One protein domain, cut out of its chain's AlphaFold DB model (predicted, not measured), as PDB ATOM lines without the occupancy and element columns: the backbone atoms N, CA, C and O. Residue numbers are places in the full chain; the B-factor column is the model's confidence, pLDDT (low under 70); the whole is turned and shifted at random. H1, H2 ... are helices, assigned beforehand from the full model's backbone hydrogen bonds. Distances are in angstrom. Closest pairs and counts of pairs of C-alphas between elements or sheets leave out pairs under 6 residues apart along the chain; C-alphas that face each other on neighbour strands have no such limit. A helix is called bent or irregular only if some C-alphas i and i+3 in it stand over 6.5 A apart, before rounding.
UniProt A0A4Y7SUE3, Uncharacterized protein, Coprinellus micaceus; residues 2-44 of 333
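Overview. This is residues 2 to 44 of the 333 residues of an uncharacterized protein of Coprinellus micaceus (UniProt A0A4Y7SUE3). The longest helix, H4, and H1 make a V, meeting near their first residues, Tyr 33 and Asn 3, and spreading apart from there; H2 and the short H3, one after the other along the chain, cover one side of this V, with H3 nearer its point and H2 nearer its open end. The chain folds back after H1 into H2, runs on past H3, and turns back again into H4. The printed part has 43 residues with four named helices, in the order H1, H2, H3, H4, and no named strand; the class is all helix. It is compact, with a radius of gyration of the C-alphas of 9.4 A, and its outline is rounded, with spans of 22 by 21 by 14 A.

Along the chain. H4, residues 33 to 43, is 15.8 A long from first to last C-alpha, from C-alpha 33 at (37.779, 20.711, 3.667) to C-alpha 43 at (48.010, 19.746, -8.372). H1, residues 3 to 12, begins with C-alpha 3 at (33.656, 18.748, 6.525) and is 14.5 A long. H2, residues 16 to 23, is 10.5 A long. H3, residues 26 to 30, is 6.8 A long and irregular, but only just: C-alphas 26 and 29 are 6.6 A apart.

Arrangement. H4 touches H1, and their closest C-alphas, those of Tyr 33 and Asn 3, are 5.4 A apart. The two run the same way at a steep tilt of 43 degrees. H4 also touches H3, the closest C-alphas being those of Phe 36 and Lys 27, 5.1 A apart. H4 and H2 are close but not clearly touching, with the C-alphas of Ile 40 and Trp 22 closest at 7.3 A; they run opposite ways at a steep tilt of 65 degrees. H1 and H2 form a helical hairpin, opposite ways at a shallow tilt of 22 degrees. They only just touch, with 3 pairs of C-alphas within 8 A, the closest those of Ile 11 and Gln 19 at 5.7 A. H3 is close to but not clearly touching H2, where the closest C-alphas, those of Trp 28 and Trp 22, are 7.4 A apart. It is likewise close to but not clearly touching H1, with the C-alphas of Trp 28 and Lys 7 closest at 7.6 A. In H1, H2 and H4 every O i to N i+4 pair is within hydrogen-bond range; in H3 it is 0 of 1, and 0 of 2 for O i to N i+3.

Size, cuts and confidence. The two C-alphas farthest apart, those of Asp 2 and His 44, are 25.1 A apart. The printed part has no cut, and the links H1 to H2, H2 to H3 and H3 to H4 are tight. The mean pLDDT of the printed part is 81.5, and no printed residue is under 70.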
ATOM      1  N   ASP A   2      29.081  19.512   8.158       80.12
ATOM      2  CA  ASP A   2      30.267  18.667   8.397       80.12
ATOM      3  C   ASP A   2      31.257  18.666   7.206       80.12
ATOM      4  O   ASP A   2      30.861  18.599   6.037       80.12
ATOM      5  N   ASN A   3      32.561  18.725   7.500       78.06
ATOM      6  CA  ASN A   3      33.656  18.748   6.525       78.06
ATOM      7  C   ASN A   3      33.625  17.529   5.594       78.06
ATOM      8  O   ASN A   3      33.918  17.651   4.402       78.06
ATOM      9  N   ARG A   4      33.216  16.362   6.108       74.94
ATOM     10  CA  ARG A   4      33.053  15.139   5.306       74.94
ATOM     11  C   ARG A   4      31.925  15.253   4.284       74.94
ATOM     12  O   ARG A   4      32.054  14.734   3.175       74.94
ATOM     13  N   ILE A   5      30.841  15.947   4.630       79.12
ATOM     14  CA  ILE A   5      29.703  16.169   3.730       79.12
ATOM     15  C   ILE A   5      30.114  17.120   2.601       79.12
ATOM     16  O   ILE A   5      29.921  16.789   1.433       79.12
ATOM     17  N   LYS A   6      30.778  18.241   2.924       80.38
ATOM     18  CA  LYS A   6      31.284  19.205   1.924       80.38
ATOM     19  C   LYS A   6      32.210  18.544   0.899       80.38
ATOM     20  O   LYS A   6      32.068  18.743  -0.304       80.38
ATOM     21  N   LYS A   7      33.119  17.700   1.385       80.75
ATOM     22  CA  LYS A   7      34.037  16.888   0.582       80.75
ATOM     23  C   LYS A   7      33.305  15.943  -0.381       80.75
ATOM     24  O   LYS A   7      33.603  15.936  -1.573       80.75
ATOM     25  N   LYS A   8      32.317  15.181   0.105       79.06
ATOM     26  CA  LYS A   8      31.510  14.267  -0.729       79.06
ATOM     27  C   LYS A   8      30.725  15.001  -1.815       79.06
ATOM     28  O   LYS A   8      30.708  14.533  -2.951       79.06
ATOM     29  N   ILE A   9      30.128  16.146  -1.481       82.00
ATOM     30  CA  ILE A   9      29.392  16.981  -2.440       82.00
ATOM     31  C   ILE A   9      30.330  17.490  -3.540       82.00
ATOM     32  O   ILE A   9      29.984  17.402  -4.713       82.00
ATOM     33  N   LEU A  10      31.535  17.950  -3.184       80.88
ATOM     34  CA  LEU A  10      32.519  18.446  -4.152       80.88
ATOM     35  C   LEU A  10      32.879  17.390  -5.210       80.88
ATOM     36  O   LEU A  10      32.991  17.706  -6.391       80.88
ATOM     37  N   ILE A  11      33.037  16.132  -4.791       81.44
ATOM     38  CA  ILE A  11      33.408  15.037  -5.694       81.44
ATOM     39  C   ILE A  11      32.224  14.549  -6.542       81.44
ATOM     40  O   ILE A  11      32.434  14.022  -7.631       81.44
ATOM     41  N   HIS A  12      30.985  14.736  -6.084       77.88
ATOM     42  CA  HIS A  12      29.796  14.184  -6.736       77.88
ATOM     43  C   HIS A  12      29.613  14.655  -8.189       77.88
ATOM     44  O   HIS A  12      29.203  13.867  -9.036       77.88
ATOM     45  N   TYR A  13      29.971  15.907  -8.482       76.44
ATOM     46  CA  TYR A  13      29.808  16.516  -9.807       76.44
ATOM     47  C   TYR A  13      30.986  16.269 -10.763       76.44
ATOM     48  O   TYR A  13      30.973  16.748 -11.895       76.44
ATOM     49  N   LEU A  14      32.017  15.542 -10.328       80.31
ATOM     50  CA  LEU A  14      33.195  15.251 -11.145       80.31
ATOM     51  C   LEU A  14      33.025  13.952 -11.933       80.31
ATOM     52  O   LEU A  14      32.306  13.040 -11.518       80.31
ATOM     53  N   ASN A  15      33.766  13.832 -13.035       80.50
ATOM     54  CA  ASN A  15      33.865  12.576 -13.779       80.50
ATOM     55  C   ASN A  15      34.525  11.470 -12.925       80.50
ATOM     56  O   ASN A  15      35.305  11.751 -12.014       80.50
ATOM     57  N   LEU A  16      34.222  10.202 -13.217       76.12
ATOM     58  CA  LEU A  16      34.639   9.054 -12.396       76.12
ATOM     59  C   LEU A  16      36.161   8.983 -12.165       76.12
ATOM     60  O   LEU A  16      36.602   8.644 -11.069       76.12
ATOM     61  N   ILE A  17      36.953   9.351 -13.174       76.75
ATOM     62  CA  ILE A  17      38.421   9.338 -13.120       76.75
ATOM     63  C   ILE A  17      38.931  10.418 -12.153       76.75
ATOM     64  O   ILE A  17      39.707  10.128 -11.244       76.75
ATOM     65  N   SER A  18      38.426  11.647 -12.266       77.75
ATOM     66  CA  SER A  18      38.739  12.736 -11.340       77.75
ATOM     67  C   SER A  18      38.271  12.421  -9.923       77.75
ATOM     68  O   SER A  18      38.972  12.753  -8.973       77.75
ATOM     69  N   GLN A  19      37.140  11.722  -9.750       80.94
ATOM     70  CA  GLN A  19      36.715  11.271  -8.423       80.94
ATOM     71  C   GLN A  19      37.728  10.313  -7.793       80.94
ATOM     72  O   GLN A  19      38.026  10.442  -6.609       80.94
ATOM     73  N   GLN A  20      38.253   9.352  -8.557       80.94
ATOM     74  CA  GLN A  20      39.256   8.407  -8.065       80.94
ATOM     75  C   GLN A  20      40.559   9.121  -7.699       80.94
ATOM     76  O   GLN A  20      41.057   8.935  -6.588       80.94
ATOM     77  N   HIS A  21      41.047  10.008  -8.569       82.44
ATOM     78  CA  HIS A  21      42.241  10.808  -8.295       82.44
ATOM     79  C   HIS A  21      42.069  11.682  -7.048       82.44
ATOM     80  O   HIS A  21      42.914  11.667  -6.156       82.44
ATOM     81  N   TRP A  22      40.945  12.385  -6.915       84.62
ATOM     82  CA  TRP A  22      40.712  13.264  -5.768       84.62
ATOM     83  C   TRP A  22      40.494  12.478  -4.468       84.62
ATOM     84  O   TRP A  22      40.857  12.956  -3.399       84.62
ATOM     85  N   ARG A  23      39.962  11.250  -4.532       84.25
ATOM     86  CA  ARG A  23      39.851  10.355  -3.365       84.25
ATOM     87  C   ARG A  23      41.183   9.741  -2.940       84.25
ATOM     88  O   ARG A  23      41.310   9.386  -1.772       84.25
ATOM     89  N   SER A  24      42.146   9.609  -3.856       84.06
ATOM     90  CA  SER A  24      43.500   9.133  -3.532       84.06
ATOM     91  C   SER A  24      44.377  10.178  -2.835       84.06
ATOM     92  O   SER A  24      45.446   9.834  -2.339       84.06
ATOM     93  N   LEU A  25      43.924  11.434  -2.758       85.38
ATOM     94  CA  LEU A  25      44.640  12.506  -2.072       85.38
ATOM     95  C   LEU A  25      44.681  12.278  -0.555       85.38
ATOM     96  O   LEU A  25      43.686  11.891   0.064       85.38
ATOM     97  N   GLY A  26      45.828  12.559   0.066       83.06
ATOM     98  CA  GLY A  26      46.072  12.226   1.470       83.06
ATOM     99  C   GLY A  26      45.136  12.968   2.425       83.06
ATOM    100  O   GLY A  26      44.660  12.394   3.414       83.06
ATOM    101  N   LYS A  27      44.793  14.226   2.109       85.31
ATOM    102  CA  LYS A  27      43.903  15.052   2.935       85.31
ATOM    103  C   LYS A  27      42.426  14.755   2.708       85.31
ATOM    104  O   LYS A  27      41.598  15.314   3.429       85.31
ATOM    105  N   TRP A  28      42.058  13.854   1.791       78.88
ATOM    106  CA  TRP A  28      40.668  13.420   1.620       78.88
ATOM    107  C   TRP A  28      40.130  12.751   2.894       78.88
ATOM    108  O   TRP A  28      39.126  13.217   3.446       78.88
ATOM    109  N   LEU A  29      40.834  11.730   3.407       75.94
ATOM    110  CA  LEU A  29      40.450  10.995   4.622       75.94
ATOM    111  C   LEU A  29      40.786  11.742   5.919       75.94
ATOM    112  O   LEU A  29      40.007  11.682   6.868       75.94
ATOM    113  N   THR A  30      41.946  12.401   5.966       80.50
ATOM    114  CA  THR A  30      42.558  12.862   7.226       80.50
ATOM    115  C   THR A  30      42.428  14.362   7.479       80.50
ATOM    116  O   THR A  30      42.476  14.778   8.630       80.50
ATOM    117  N   GLY A  31      42.248  15.174   6.432       81.75
ATOM    118  CA  GLY A  31      42.294  16.634   6.544       81.75
ATOM    119  C   GLY A  31      40.939  17.321   6.703       81.75
ATOM    120  O   GLY A  31      39.870  16.699   6.638       81.75
ATOM    121  N   THR A  32      40.966  18.645   6.826       88.12
ATOM    122  CA  THR A  32      39.770  19.501   6.730       88.12
ATOM    123  C   THR A  32      39.359  19.731   5.269       88.12
ATOM    124  O   THR A  32      40.038  19.305   4.331       88.12
ATOM    125  N   TYR A  33      38.197  20.353   5.032       84.06
ATOM    126  CA  TYR A  33      37.779  20.711   3.667       84.06
ATOM    127  C   TYR A  33      38.750  21.708   3.014       84.06
ATOM    128  O   TYR A  33      39.023  21.602   1.821       84.06
ATOM    129  N   GLU A  34      39.295  22.641   3.790       84.50
ATOM    130  CA  GLU A  34      40.208  23.672   3.291       84.50
ATOM    131  C   GLU A  34      41.575  23.097   2.925       84.50
ATOM    132  O   GLU A  34      42.082  23.391   1.848       84.50
ATOM    133  N   GLU A  35      42.116  22.201   3.751       86.31
ATOM    134  CA  GLU A  35      43.358  21.480   3.450       86.31
ATOM    135  C   GLU A  35      43.223  20.618   2.195       86.31
ATOM    136  O   GLU A  35      44.116  20.594   1.354       86.31
ATOM    137  N   PHE A  36      42.081  19.944   2.038       85.44
ATOM    138  CA  PHE A  36      41.786  19.159   0.845       85.44
ATOM    139  C   PHE A  36      41.639  20.038  -0.404       85.44
ATOM    140  O   PHE A  36      42.158  19.701  -1.464       85.44
ATOM    141  N   LYS A  37      40.977  21.195  -0.288       85.56
ATOM    142  CA  LYS A  37      40.873  22.166  -1.383       85.56
ATOM    143  C   LYS A  37      42.246  22.731  -1.758       85.56
ATOM    144  O   LYS A  37      42.525  22.878  -2.943       85.56
ATOM    145  N   ALA A  38      43.094  23.035  -0.777       83.88
ATOM    146  CA  ALA A  38      44.456  23.505  -1.006       83.88
ATOM    147  C   ALA A  38      45.322  22.429  -1.677       83.88
ATOM    148  O   ALA A  38      46.067  22.743  -2.602       83.88
ATOM    149  N   GLU A  39      45.171  21.168  -1.270       85.69
ATOM    150  CA  GLU A  39      45.829  20.025  -1.906       85.69
ATOM    151  C   GLU A  39      45.354  19.845  -3.356       85.69
ATOM    152  O   GLU A  39      46.177  19.721  -4.248       85.69
ATOM    153  N   ILE A  40      44.052  19.937  -3.647       85.94
ATOM    154  CA  ILE A  40      43.568  19.910  -5.041       85.94
ATOM    155  C   ILE A  40      44.169  21.063  -5.855       85.94
ATOM    156  O   ILE A  40      44.600  20.868  -6.991       85.94
ATOM    157  N   LEU A  41      44.199  22.271  -5.289       82.56
ATOM    158  CA  LEU A  41      44.736  23.445  -5.974       82.56
ATOM    159  C   LEU A  41      46.246  23.338  -6.230       82.56
ATOM    160  O   LEU A  41      46.707  23.881  -7.231       82.56
ATOM    161  N   SER A  42      47.012  22.619  -5.400       83.81
ATOM    162  CA  SER A  42      48.452  22.428  -5.631       83.81
ATOM    163  C   SER A  42      48.742  21.567  -6.865       83.81
ATOM    164  O   SER A  42      49.681  21.864  -7.602       83.81
ATOM    165  N   TYR A  43      47.905  20.563  -7.154       80.38
ATOM    166  CA  TYR A  43      48.010  19.746  -8.372       80.38
ATOM    167  C   TYR A  43      47.509  20.463  -9.635       80.38
ATOM    168  O   TYR A  43      47.794  20.022 -10.748       80.38
ATOM    169  N   HIS A  44      46.789  21.580  -9.486       77.56
ATOM    170  CA  HIS A  44      46.247  22.371 -10.590       77.56
ATOM    171  C   HIS A  44      46.790  23.813 -10.575       77.56
ATOM    172  O   HIS A  44      46.032  24.762 -10.340       77.56
TER     173      HIS A  44